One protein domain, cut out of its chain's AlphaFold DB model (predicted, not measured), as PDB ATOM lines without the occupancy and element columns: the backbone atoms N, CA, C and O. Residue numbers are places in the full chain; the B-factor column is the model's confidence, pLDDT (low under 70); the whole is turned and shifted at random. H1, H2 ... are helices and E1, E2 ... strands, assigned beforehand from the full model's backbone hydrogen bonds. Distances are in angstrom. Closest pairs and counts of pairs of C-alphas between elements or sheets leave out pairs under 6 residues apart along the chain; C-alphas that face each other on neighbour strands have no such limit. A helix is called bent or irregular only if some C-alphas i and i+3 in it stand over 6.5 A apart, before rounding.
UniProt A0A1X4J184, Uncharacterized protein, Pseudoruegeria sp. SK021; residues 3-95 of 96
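What this domain is: This is residues 3 to 95 of the 96 residues of an uncharacterized protein of Pseudoruegeria sp. SK021 (UniProt A0A1X4J184). A long hairpin of two bent strands, E2 and E3, has the shorter E1 beside one half of E3, which makes a narrow, twisted three-stranded sheet. H1 only grazes this sheet with residues 35 to 40, and a tail, residues 80 to 95 with H2, sticks out free. The 93 printed residues have two named helices and three named strands in the order E1, H1, E2, E3, H2; the sheet runs E1, E3, E2, all antiparallel, and the class is mixed. The whole is extended and flat, with a radius of gyration of the C-alphas of 20.7 A and spans of 62 by 45 by 21 A.

How they stand to each other: E3, residues 62 to 78, is the inner strand; it forms a hairpin with E2, residues 45 to 58, at 155 degrees, with N 50 and O 70 2.8 A apart. E2 bends by 65 degrees at residue 48 and E3 by 60 degrees at residue 67. E1, residues 3 to 10, is antiparallel to E3 at 145 degrees, with N 7 and O 73 2.9 A apart. H1, residues 24 to 41, comes closest to E2 at the C-alphas of Leu 36 and Phe 46, 7.0 A. E1, H1 and E2 form a split strand-helix-strand unit, two strands running the same way with E3 between them; its crossover is right-handed. H2, residues 82 to 93, is not on the sheet and is apart from H1. In H1 and H2 every O i to N i+4 pair is within hydrogen-bond range.

Where its parts are: E1 begins at C-alpha 3 (-21.246, -40.048, -9.738). H1 is 25.7 A long, E2 35.4 A and E3 45.9 A. H2 ends at C-alpha 93 (-28.066, -53.712, -33.048).

The domain as a whole: The C-alphas farthest apart, of Thr 23 and Arg 95, are 66.2 A apart. The printed part has no cut; the link E1 to H1 is long. Residues 19, 21 and 79 to 85 have pLDDT under 70.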
ATOM      1  N   THR A   3     -20.846 -39.236 -10.893       91.69
ATOM      2  CA  THR A   3     -21.246 -40.048  -9.738       91.69
ATOM      3  C   THR A   3     -20.018 -40.357  -8.898       91.69
ATOM      4  O   THR A   3     -18.979 -40.734  -9.430       91.69
ATOM      5  N   ILE A   4     -20.110 -40.216  -7.576       94.75
ATOM      6  CA  ILE A   4     -19.005 -40.545  -6.668       94.75
ATOM      7  C   ILE A   4     -19.239 -41.925  -6.066       94.75
ATOM      8  O   ILE A   4     -20.294 -42.186  -5.493       94.75
ATOM      9  N   THR A   5     -18.236 -42.793  -6.158       95.38
ATOM     10  CA  THR A   5     -18.205 -44.062  -5.422       95.38
ATOM     11  C   THR A   5     -17.229 -43.955  -4.262       95.38
ATOM     12  O   THR A   5     -16.195 -43.297  -4.381       95.38
ATOM     13  N   TYR A   6     -17.542 -44.625  -3.156       97.62
ATOM     14  CA  TYR A   6     -16.687 -44.708  -1.977       97.62
ATOM     15  C   TYR A   6     -16.165 -46.129  -1.777       97.62
ATOM     16  O   TYR A   6     -16.869 -47.104  -2.036       97.62
ATOM     17  N   LYS A   7     -14.938 -46.235  -1.269       98.12
ATOM     18  CA  LYS A   7     -14.319 -47.485  -0.826       98.12
ATOM     19  C   LYS A   7     -13.798 -47.287   0.590       98.12
ATOM     20  O   LYS A   7     -13.200 -46.259   0.889       98.12
ATOM     21  N   VAL A   8     -14.028 -48.263   1.462       98.12
ATOM     22  CA  VAL A   8     -13.610 -48.201   2.868       98.12
ATOM     23  C   VAL A   8     -12.776 -49.431   3.189       98.12
ATOM     24  O   VAL A   8     -13.190 -50.551   2.897       98.12
ATOM     25  N   LEU A   9     -11.600 -49.223   3.775       97.50
ATOM     26  CA  LEU A   9     -10.657 -50.280   4.138       97.50
ATOM     27  C   LEU A   9     -10.244 -50.127   5.606       97.50
ATOM     28  O   LEU A   9     -10.117 -48.997   6.074       97.50
ATOM     29  N   PRO A  10     -10.015 -51.213   6.361       96.81
ATOM     30  CA  PRO A  10      -9.445 -51.091   7.697       96.81
ATOM     31  C   PRO A  10      -8.031 -50.505   7.614       96.81
ATOM     32  O   PRO A  10      -7.240 -50.899   6.753       96.81
ATOM     33  N   ALA A  11      -7.698 -49.579   8.513       96.31
ATOM     34  CA  ALA A  11      -6.336 -49.072   8.613       96.31
ATOM     35  C   ALA A  11      -5.378 -50.204   9.036       96.31
ATOM     36  O   ALA A  11      -5.756 -51.066   9.841       96.31
ATOM     37  N   PRO A  12      -4.131 -50.223   8.531       94.19
ATOM     38  CA  PRO A  12      -3.129 -51.177   8.986       94.19
ATOM     39  C   PRO A  12      -2.935 -51.085  10.499       94.19
ATOM     40  O   PRO A  12      -2.584 -50.037  11.031       94.19
ATOM     41  N   ALA A  13      -3.136 -52.197  11.207       88.75
ATOM     42  CA  ALA A  13      -2.939 -52.237  12.657       88.75
ATOM     43  C   ALA A  13      -1.463 -52.404  13.054       88.75
ATOM     44  O   ALA A  13      -1.098 -52.183  14.208       88.75
ATOM     45  N   ARG A  14      -0.616 -52.877  12.131       85.19
ATOM     46  CA  ARG A  14       0.803 -53.163  12.374       85.19
ATOM     47  C   ARG A  14       1.618 -52.919  11.117       85.19
ATOM     48  O   ARG A  14       1.163 -53.218  10.015       85.19
ATOM     49  N   ALA A  15       2.845 -52.455  11.320       85.19
ATOM     50  CA  ALA A  15       3.839 -52.367  10.268       85.19
ATOM     51  C   ALA A  15       4.196 -53.759   9.731       85.19
ATOM     52  O   ALA A  15       4.291 -54.734  10.489       85.19
ATOM     53  N   ARG A  16       4.454 -53.848   8.427       78.62
ATOM     54  CA  ARG A  16       4.995 -55.063   7.822       78.62
ATOM     55  C   ARG A  16       6.406 -55.318   8.361       78.62
ATOM     56  O   ARG A  16       7.204 -54.399   8.543       78.62
ATOM     57  N   LYS A  17       6.737 -56.583   8.634       71.88
ATOM     58  CA  LYS A  17       8.099 -56.954   9.045       71.88
ATOM     59  C   LYS A  17       9.012 -56.932   7.822       71.88
ATOM     60  O   LYS A  17       8.960 -57.848   7.009       71.88
ATOM     61  N   ILE A  18       9.864 -55.916   7.728       71.12
ATOM     62  CA  ILE A  18      10.890 -55.802   6.688       71.12
ATOM     63  C   ILE A  18      12.260 -56.010   7.339       71.12
ATOM     64  O   ILE A  18      12.600 -55.359   8.331       71.12
ATOM     65  N   LYS A  19      13.039 -56.962   6.812       63.09
ATOM     66  CA  LYS A  19      14.397 -57.249   7.292       63.09
ATOM     67  C   LYS A  19      15.322 -56.115   6.845       63.09
ATOM     68  O   LYS A  19      15.438 -55.869   5.653       63.09
ATOM     69  N   GLY A  20      15.964 -55.441   7.800       70.06
ATOM     70  CA  GLY A  20      16.852 -54.303   7.527       70.06
ATOM     71  C   GLY A  20      16.150 -52.948   7.373       70.06
ATOM     72  O   GLY A  20      16.804 -51.989   6.987       70.06
ATOM     73  N   GLY A  21      14.847 -52.855   7.670       66.50
ATOM     74  CA  GLY A  21      14.109 -51.586   7.637       66.50
ATOM     75  C   GLY A  21      14.374 -50.694   8.857       66.50
ATOM     76  O   GLY A  21      14.791 -51.200   9.906       66.50
ATOM     77  N   GLY A  22      14.065 -49.398   8.710       76.50
ATOM     78  CA  GLY A  22      14.228 -48.322   9.700       76.50
ATOM     79  C   GLY A  22      13.482 -48.524  11.027       76.50
ATOM     80  O   GLY A  22      13.201 -49.653  11.447       76.50
ATOM     81  N   THR A  23      13.179 -47.433  11.730       87.94
ATOM     82  CA  THR A  23      12.484 -47.467  13.025       87.94
ATOM     83  C   THR A  23      11.090 -48.108  12.916       87.94
ATOM     84  O   THR A  23      10.575 -48.375  11.829       87.94
ATOM     85  N   ALA A  24      10.456 -48.417  14.054       86.56
ATOM     86  CA  ALA A  24       9.092 -48.956  14.049       86.56
ATOM     87  C   ALA A  24       8.083 -47.980  13.414       86.56
ATOM     88  O   ALA A  24       7.145 -48.428  12.756       86.56
ATOM     89  N   GLU A  25       8.312 -46.678  13.592       89.62
ATOM     90  CA  GLU A  25       7.536 -45.606  12.979       89.62
ATOM     91  C   GLU A  25       7.720 -45.591  11.460       89.62
ATOM     92  O   GLU A  25       6.724 -45.662  10.745       89.62
ATOM     93  N   ASP A  26       8.966 -45.650  10.970       90.88
ATOM     94  CA  ASP A  26       9.256 -45.677   9.527       90.88
ATOM     95  C   ASP A  26       8.544 -46.845   8.838       90.88
ATOM     96  O   ASP A  26       7.835 -46.672   7.851       90.88
ATOM     97  N   ARG A  27       8.635 -48.050   9.413       90.25
ATOM     98  CA  ARG A  27       7.974 -49.235   8.838       90.25
ATOM     99  C   ARG A  27       6.454 -49.101   8.838       90.25
ATOM    100  O   ARG A  27       5.781 -49.682   7.981       90.25
ATOM    101  N   PHE A  28       5.891 -48.412   9.830       91.19
ATOM    102  CA  PHE A  28       4.456 -48.162   9.885       91.19
ATOM    103  C   PHE A  28       4.043 -47.149   8.816       91.19
ATOM    104  O   PHE A  28       3.086 -47.411   8.087       91.19
ATOM    105  N   ALA A  29       4.802 -46.060   8.667       93.50
ATOM    106  CA  ALA A  29       4.612 -45.070   7.615       93.50
ATOM    107  C   ALA A  29       4.730 -45.693   6.216       93.50
ATOM    108  O   ALA A  29       3.866 -45.445   5.377       93.50
ATOM    109  N   ASP A  30       5.707 -46.570   5.983       94.00
ATOM    110  CA  ASP A  30       5.851 -47.319   4.729       94.00
ATOM    111  C   ASP A  30       4.634 -48.209   4.461       94.00
ATOM    112  O   ASP A  30       4.084 -48.228   3.360       94.00
ATOM    113  N   THR A  31       4.163 -48.922   5.490       94.25
ATOM    114  CA  THR A  31       2.987 -49.798   5.375       94.25
ATOM    115  C   THR A  31       1.732 -48.996   5.028       94.25
ATOM    116  O   THR A  31       0.938 -49.426   4.192       94.25
ATOM    117  N   LEU A  32       1.542 -47.832   5.656       96.00
ATOM    118  CA  LEU A  32       0.423 -46.944   5.353       96.00
ATOM    119  C   LEU A  32       0.551 -46.353   3.944       96.00
ATOM    120  O   LEU A  32      -0.412 -46.393   3.180       96.00
ATOM    121  N   SER A  33       1.742 -45.867   3.591       96.50
ATOM    122  CA  SER A  33       2.064 -45.327   2.266       96.50
ATOM    123  C   SER A  33       1.743 -46.326   1.163       96.50
ATOM    124  O   SER A  33       1.137 -45.964   0.161       96.50
ATOM    125  N   GLU A  34       2.079 -47.600   1.351       96.19
ATOM    126  CA  GLU A  34       1.779 -48.640   0.372       96.19
ATOM    127  C   GLU A  34       0.275 -48.853   0.179       96.19
ATOM    128  O   GLU A  34      -0.177 -48.978  -0.959       96.19
ATOM    129  N   VAL A  35      -0.517 -48.844   1.257       97.31
ATOM    130  CA  VAL A  35      -1.983 -48.928   1.148       97.31
ATOM    131  C   VAL A  35      -2.526 -47.736   0.366       97.31
ATOM    132  O   VAL A  35      -3.312 -47.932  -0.562       97.31
ATOM    133  N   LEU A  36      -2.086 -46.520   0.700       97.94
ATOM    134  CA  LEU A  36      -2.511 -45.298   0.015       97.94
ATOM    135  C   LEU A  36      -2.133 -45.328  -1.469       97.94
ATOM    136  O   LEU A  36      -2.991 -45.104  -2.318       97.94
ATOM    137  N   ASN A  37      -0.886 -45.679  -1.784       98.12
ATOM    138  CA  ASN A  37      -0.382 -45.735  -3.154       98.12
ATOM    139  C   ASN A  37      -1.075 -46.821  -3.980       98.12
ATOM    140  O   ASN A  37      -1.405 -46.575  -5.134       98.12
ATOM    141  N   THR A  38      -1.360 -47.987  -3.392       98.06
ATOM    142  CA  THR A  38      -2.121 -49.052  -4.067       98.06
ATOM    143  C   THR A  38      -3.514 -48.552  -4.453       98.06
ATOM    144  O   THR A  38      -3.959 -48.747  -5.578       98.06
ATOM    145  N   GLN A  39      -4.207 -47.863  -3.539       98.19
ATOM    146  CA  GLN A  39      -5.527 -47.310  -3.845       98.19
ATOM    147  C   GLN A  39      -5.449 -46.177  -4.877       98.19
ATOM    148  O   GLN A  39      -6.274 -46.133  -5.788       98.19
ATOM    149  N   ALA A  40      -4.437 -45.312  -4.786       97.44
ATOM    150  CA  ALA A  40      -4.207 -44.246  -5.755       97.44
ATOM    151  C   ALA A  40      -3.930 -44.786  -7.170       97.44
ATOM    152  O   ALA A  40      -4.460 -44.243  -8.137       97.44
ATOM    153  N   GLN A  41      -3.169 -45.880  -7.296       97.88
ATOM    154  CA  GLN A  41      -2.931 -46.566  -8.575       97.88
ATOM    155  C   GLN A  41      -4.227 -47.099  -9.203       97.88
ATOM    156  O   GLN A  41      -4.404 -47.004 -10.414       97.88
ATOM    157  N   ASP A  42      -5.166 -47.567  -8.379       95.62
ATOM    158  CA  ASP A  42      -6.510 -47.987  -8.797       95.62
ATOM    159  C   ASP A  42      -7.466 -46.795  -9.074       95.62
ATOM    160  O   ASP A  42      -8.668 -46.972  -9.320       95.62
ATOM    161  N   GLY A  43      -6.960 -45.560  -9.010       96.19
ATOM    162  CA  GLY A  43      -7.706 -44.323  -9.239       96.19
ATOM    163  C   GLY A  43      -8.539 -43.850  -8.046       96.19
ATOM    164  O   GLY A  43      -9.417 -43.008  -8.219       96.19
ATOM    165  N   TRP A  44      -8.326 -44.391  -6.846       98.19
ATOM    166  CA  TRP A  44      -9.016 -43.947  -5.635       98.19
ATOM    167  C   TRP A  44      -8.265 -42.811  -4.938       98.19
ATOM    168  O   TRP A  44      -7.074 -42.903  -4.654       98.19
ATOM    169  N   GLU A  45      -8.987 -41.759  -4.578       98.00
ATOM    170  CA  GLU A  45      -8.493 -40.625  -3.802       98.00
ATOM    171  C   GLU A  45      -8.720 -40.877  -2.308       98.00
ATOM    172  O   GLU A  45      -9.832 -41.213  -1.890       98.00
ATOM    173  N   PHE A  46      -7.684 -40.705  -1.487       98.31
ATOM    174  CA  PHE A  46      -7.831 -40.755  -0.034       98.31
ATOM    175  C   PHE A  46      -8.625 -39.543   0.462       98.31
ATOM    176  O   PHE A  46      -8.257 -38.405   0.187       98.31
ATOM    177  N   LEU A  47      -9.700 -39.792   1.212       98.25
ATOM    178  CA  LEU A  47     -10.558 -38.739   1.751       98.25
ATOM    179  C   LEU A  47     -10.246 -38.450   3.221       98.25
ATOM    180  O   LEU A  47     -10.035 -37.298   3.585       98.25
ATOM    181  N   ARG A  48     -10.283 -39.482   4.076       98.19
ATOM    182  CA  ARG A  48     -10.080 -39.356   5.531       98.19
ATOM    183  C   ARG A  48      -9.891 -40.710   6.212       98.19
ATOM    184  O   ARG A  48     -10.212 -41.752   5.641       98.19
ATOM    185  N   ALA A  49      -9.432 -40.678   7.458       98.00
ATOM    186  CA  ALA A  49      -9.456 -41.819   8.367       98.00
ATOM    187  C   ALA A  49     -10.521 -41.600   9.452       98.00
ATOM    188  O   ALA A  49     -10.518 -40.573  10.121       98.00
ATOM    189  N   GLU A  50     -11.403 -42.578   9.645       97.38
ATOM    190  CA  GLU A  50     -12.504 -42.538  10.610       97.38
ATOM    191  C   GLU A  50     -12.310 -43.579  11.697       97.38
ATOM    192  O   GLU A  50     -12.008 -44.725  11.387       97.38
ATOM    193  N   THR A  51     -12.528 -43.224  12.962       96.69
ATOM    194  CA  THR A  51     -12.468 -44.187  14.071       96.69
ATOM    195  C   THR A  51     -13.869 -44.439  14.607       96.69
ATOM    196  O   THR A  51     -14.479 -43.552  15.194       96.69
ATOM    197  N   LEU A  52     -14.384 -45.648  14.379       95.56
ATOM    198  CA  LEU A  52     -15.772 -46.022  14.658       95.56
ATOM    199  C   LEU A  52     -15.836 -47.187  15.654       95.56
ATOM    200  O   LEU A  52     -14.948 -48.046  15.635       95.56
ATOM    201  N   PRO A  53     -16.870 -47.256  16.510       95.44
ATOM    202  CA  PRO A  53     -17.119 -48.441  17.316       95.44
ATOM    203  C   PRO A  53     -17.601 -49.596  16.425       95.44
ATOM    204  O   PRO A  53     -18.453 -49.420  15.557       95.44
ATOM    205  N   SER A  54     -17.056 -50.785  16.658       91.56
ATOM    206  CA  SER A  54     -17.477 -52.049  16.059       91.56
ATOM    207  C   SER A  54     -17.866 -53.007  17.175       91.56
ATOM    208  O   SER A  54     -17.048 -53.299  18.050       91.56
ATOM    209  N   GLU A  55     -19.087 -53.526  17.132       92.50
ATOM    210  CA  GLU A  55     -19.515 -54.575  18.054       92.50
ATOM    211  C   GLU A  55     -18.912 -55.919  17.644       92.50
ATOM    212  O   GLU A  55     -19.000 -56.347  16.494       92.50
ATOM    213  N   GLU A  56     -18.289 -56.600  18.599       89.06
ATOM    214  CA  GLU A  56     -17.694 -57.918  18.405       89.06
ATOM    215  C   GLU A  56     -18.123 -58.866  19.511       89.06
ATOM    216  O   GLU A  56     -18.279 -58.467  20.668       89.06
ATOM    217  N   ARG A  57     -18.252 -60.153  19.178       88.50
ATOM    218  CA  ARG A  57     -18.518 -61.186  20.177       88.50
ATOM    219  C   ARG A  57     -17.365 -61.259  21.182       88.50
ATOM    220  O   ARG A  57     -16.203 -61.403  20.809       88.50
ATOM    221  N   ALA A  58     -17.709 -61.230  22.462       85.38
ATOM    222  CA  ALA A  58     -16.810 -61.419  23.587       85.38
ATOM    223  C   ALA A  58     -17.267 -62.639  24.407       85.38
ATOM    224  O   ALA A  58     -18.247 -62.586  25.148       85.38
ATOM    225  N   GLY A  59     -16.552 -63.760  24.276       85.19
ATOM    226  CA  GLY A  59     -16.877 -65.002  24.991       85.19
ATOM    227  C   GLY A  59     -18.159 -65.685  24.494       85.19
ATOM    228  O   GLY A  59     -18.553 -65.534  23.336       85.19
ATOM    229  N   LEU A  60     -18.800 -66.485  25.356       81.75
ATOM    230  CA  LEU A  60     -19.968 -67.287  24.968       81.75
ATOM    231  C   LEU A  60     -21.241 -66.446  24.772       81.75
ATOM    232  O   LEU A  60     -21.973 -66.719  23.822       81.75
ATOM    233  N   THR A  61     -21.473 -65.429  25.610       83.44
ATOM    234  CA  THR A  61     -22.734 -64.657  25.661       83.44
ATOM    235  C   THR A  61     -22.566 -63.133  25.611       83.44
ATOM    236  O   THR A  61     -23.568 -62.425  25.609       83.44
ATOM    237  N   GLY A  62     -21.338 -62.605  25.579       85.06
ATOM    238  CA  GLY A  62     -21.087 -61.161  25.606       85.06
ATOM    239  C   GLY A  62     -20.810 -60.557  24.230       85.06
ATOM    240  O   GLY A  62     -20.364 -61.240  23.303       85.06
ATOM    241  N   THR A  63     -21.003 -59.245  24.121       89.69
ATOM    242  CA  THR A  63     -20.451 -58.399  23.055       89.69
ATOM    243  C   THR A  63     -19.569 -57.314  23.672       89.69
ATOM    244  O   THR A  63     -19.709 -56.970  24.847       89.69
ATOM    245  N   ARG A  64     -18.612 -56.797  22.904       91.12
ATOM    246  CA  ARG A  64     -17.792 -55.642  23.283       91.12
ATOM    247  C   ARG A  64     -17.701 -54.664  22.120       91.12
ATOM    248  O   ARG A  64     -17.640 -55.086  20.969       91.12
ATOM    249  N   ASN A  65     -17.602 -53.380  22.442       93.50
ATOM    250  CA  ASN A  65     -17.278 -52.346  21.469       93.50
ATOM    251  C   ASN A  65     -15.761 -52.243  21.297       93.50
ATOM    252  O   ASN A  65     -15.030 -52.018  22.262       93.50
ATOM    253  N   VAL A  66     -15.291 -52.400  20.063       92.88
ATOM    254  CA  VAL A  66     -13.898 -52.193  19.659       92.88
ATOM    255  C   VAL A  66     -13.848 -51.003  18.715       92.88
ATOM    256  O   VAL A  66     -14.483 -51.020  17.665       92.88
ATOM    257  N   PHE A  67     -13.078 -49.974  19.059       94.38
ATOM    258  CA  PHE A  67     -12.839 -48.869  18.138       94.38
ATOM    259  C   PHE A  67     -11.866 -49.299  17.041       94.38
ATOM    260  O   PHE A  67     -10.780 -49.812  17.323       94.38
ATOM    261  N   ARG A  68     -12.264 -49.102  15.784       94.94
ATOM    262  CA  ARG A  68     -11.470 -49.433  14.599       94.94
ATOM    263  C   ARG A  68     -11.306 -48.198  13.736       94.94
ATOM    264  O   ARG A  68     -12.282 -47.508  13.450       94.94
ATOM    265  N   THR A  69     -10.077 -47.949  13.304       96.69
ATOM    266  CA  THR A  69      -9.786 -46.906  12.322       96.69
ATOM    267  C   THR A  69      -9.962 -47.464  10.911       96.69
ATOM    268  O   THR A  69      -9.407 -48.511  10.573       96.69
ATOM    269  N   MET A  70     -10.734 -46.762  10.092       97.56
ATOM    270  CA  MET A  70     -11.100 -47.101   8.723       97.56
ATOM    271  C   MET A  70     -10.626 -45.988   7.790       97.56
ATOM    272  O   MET A  70     -10.902 -44.815   8.023       97.56
ATOM    273  N   LEU A  71      -9.925 -46.346   6.723       98.38
ATOM    274  CA  LEU A  71      -9.507 -45.437   5.665       98.38
ATOM    275  C   LEU A  71     -10.627 -45.335   4.629       98.38
ATOM    276  O   LEU A  71     -11.065 -46.347   4.079       98.38
ATOM    277  N   VAL A  72     -11.088 -44.116   4.373       98.50
ATOM    278  CA  VAL A  72     -12.151 -43.811   3.417       98.50
ATOM    279  C   VAL A  72     -11.525 -43.219   2.165       98.50
ATOM    280  O   VAL A  72     -10.796 -42.230   2.230       98.50
ATOM    281  N   PHE A  73     -11.858 -43.808   1.026       98.62
ATOM    282  CA  PHE A  73     -11.453 -43.360  -0.292       98.62
ATOM    283  C   PHE A  73     -12.679 -43.039  -1.140       98.62
ATOM    284  O   PHE A  73     -13.759 -43.599  -0.929       98.62
ATOM    285  N   ARG A  74     -12.506 -42.170  -2.132       97.75
ATOM    286  CA  ARG A  74     -13.531 -41.853  -3.128       97.75
ATOM    287  C   ARG A  74     -12.955 -41.900  -4.535       97.75
ATOM    288  O   ARG A  74     -11.759 -41.726  -4.723       97.75
ATOM    289  N   ARG A  75     -13.807 -42.104  -5.531       96.12
ATOM    290  CA  ARG A  75     -13.450 -41.941  -6.942       96.12
ATOM    291  C   ARG A  75     -14.647 -41.402  -7.705       96.12
ATOM    292  O   ARG A  75     -15.774 -41.859  -7.490       96.12
ATOM    293  N   ALA A  76     -14.397 -40.444  -8.589       93.00
ATOM    294  CA  ALA A  76     -15.382 -40.014  -9.565       93.00
ATOM    295  C   ALA A  76     -15.523 -41.087 -10.650       93.00
ATOM    296  O   ALA A  76     -14.541 -41.506 -11.256       93.00
ATOM    297  N   ILE A  77     -16.748 -41.539 -10.871       85.88
ATOM    298  CA  ILE A  77     -17.133 -42.263 -12.071       85.88
ATOM    299  C   ILE A  77     -17.743 -41.213 -12.978       85.88
ATOM    300  O   ILE A  77     -18.813 -40.665 -12.681       85.88
ATOM    301  N   ASP A  78     -17.036 -40.900 -14.056       74.81
ATOM    302  CA  ASP A  78     -17.673 -40.147 -15.113       74.81
ATOM    303  C   ASP A  78     -18.634 -41.089 -15.832       74.81
ATOM    304  O   ASP A  78     -18.233 -42.113 -16.384       74.81
ATOM    305  N   ILE A  79     -19.927 -40.779 -15.775       62.34
ATOM    306  CA  ILE A  79     -20.930 -41.460 -16.597       62.34
ATOM    307  C   ILE A  79     -20.869 -40.818 -17.990       62.34
ATOM    308  O   ILE A  79     -21.841 -40.226 -18.461       62.34
ATOM    309  N   SER A  80     -19.693 -40.845 -18.611       63.16
ATOM    310  CA  SER A  80     -19.455 -40.291 -19.934       63.16
ATOM    311  C   SER A  80     -18.581 -41.262 -20.735       63.16
ATOM    312  O   SER A  80     -17.643 -41.867 -20.224       63.16
ATOM    313  N   GLU A  81     -19.002 -41.487 -21.977       56.00
ATOM    314  CA  GLU A  81     -18.469 -42.415 -22.983       56.00
ATOM    315  C   GLU A  81     -18.827 -43.901 -22.813       56.00
ATOM    316  O   GLU A  81     -19.766 -44.334 -23.465       56.00
ATOM    317  N   ASP A  82     -18.193 -44.715 -21.967       58.88
ATOM    318  CA  ASP A  82     -18.254 -46.186 -22.161       58.88
ATOM    319  C   ASP A  82     -19.655 -46.823 -21.976       58.88
ATOM    320  O   ASP A  82     -20.068 -47.679 -22.760       58.88
ATOM    321  N   GLN A  83     -20.451 -46.389 -20.990       64.19
ATOM    322  CA  GLN A  83     -21.826 -46.903 -20.840       64.19
ATOM    323  C   GLN A  83     -22.789 -46.338 -21.887       64.19
ATOM    324  O   GLN A  83     -23.611 -47.087 -22.407       64.19
ATOM    325  N   ALA A  84     -22.642 -45.062 -22.249       64.25
ATOM    326  CA  ALA A  84     -23.449 -44.434 -23.292       64.25
ATOM    327  C   ALA A  84     -23.140 -45.030 -24.675       64.25
ATOM    328  O   ALA A  84     -24.054 -45.267 -25.455       64.25
ATOM    329  N   THR A  85     -21.871 -45.340 -24.959       69.69
ATOM    330  CA  THR A  85     -21.424 -46.003 -26.188       69.69
ATOM    331  C   THR A  85     -21.923 -47.441 -26.252       69.69
ATOM    332  O   THR A  85     -22.440 -47.846 -27.287       69.69
ATOM    333  N   ARG A  86     -21.838 -48.216 -25.161       70.81
ATOM    334  CA  ARG A  86     -22.370 -49.592 -25.122       70.81
ATOM    335  C   ARG A  86     -23.894 -49.642 -25.221       70.81
ATOM    336  O   ARG A  86     -24.432 -50.561 -25.832       70.81
ATOM    337  N   GLU A  87     -24.591 -48.674 -24.634       76.19
ATOM    338  CA  GLU A  87     -26.047 -48.550 -24.737       76.19
ATOM    339  C   GLU A  87     -26.474 -48.092 -26.139       76.19
ATOM    340  O   GLU A  87     -27.363 -48.695 -26.735       76.19
ATOM    341  N   ALA A  88     -25.778 -47.113 -26.726       73.69
ATOM    342  CA  ALA A  88     -25.995 -46.689 -28.108       73.69
ATOM    343  C   ALA A  88     -25.715 -47.814 -29.116       73.69
ATOM    344  O   ALA A  88     -26.475 -47.974 -30.069       73.69
ATOM    345  N   LEU A  89     -24.667 -48.616 -28.898       80.00
ATOM    346  CA  LEU A  89     -24.338 -49.764 -29.744       80.00
ATOM    347  C   LEU A  89     -25.433 -50.838 -29.675       80.00
ATOM    348  O   LEU A  89     -25.917 -51.272 -30.716       80.00
ATOM    349  N   ARG A  90     -25.914 -51.175 -28.468       86.81
ATOM    350  CA  ARG A  90     -27.055 -52.090 -28.283       86.81
ATOM    351  C   ARG A  90     -28.320 -51.620 -29.004       86.81
ATOM    352  O   ARG A  90     -29.004 -52.420 -29.626       86.81
ATOM    353  N   LEU A  91     -28.632 -50.325 -28.940       85.44
ATOM    354  CA  LEU A  91     -29.821 -49.755 -29.588       85.44
ATOM    355  C   LEU A  91     -29.737 -49.745 -31.124       85.44
ATOM    356  O   LEU A  91     -30.770 -49.703 -31.791       85.44
ATOM    357  N   LEU A  92     -28.527 -49.747 -31.689       83.31
ATOM    358  CA  LEU A  92     -28.300 -49.866 -33.132       83.31
ATOM    359  C   LEU A  92     -28.409 -51.322 -33.606       83.31
ATOM    360  O   LEU A  92     -28.944 -51.570 -34.686       83.31
ATOM    361  N   GLU A  93     -27.953 -52.271 -32.789       85.31
ATOM    362  CA  GLU A  93     -28.066 -53.712 -33.048       85.31
ATOM    363  C   GLU A  93     -29.527 -54.190 -33.012       85.31
ATOM    364  O   GLU A  93     -29.935 -54.933 -33.896       85.31
ATOM    365  N   ASP A  94     -30.348 -53.687 -32.083       82.00
ATOM    366  CA  ASP A  94     -31.786 -54.017 -31.981       82.00
ATOM    367  C   ASP A  94     -32.651 -53.437 -33.124       82.00
ATOM    368  O   ASP A  94     -33.842 -53.739 -33.233       82.00
ATOM    369  N   ARG A  95     -32.085 -52.566 -33.969       73.31
ATOM    370  CA  ARG A  95     -32.775 -51.916 -35.100       73.31
ATOM    371  C   ARG A  95     -32.458 -52.530 -36.468       73.31
ATOM    372  O   ARG A  95     -32.986 -52.026 -37.462       73.31
TER     373      ARG A  95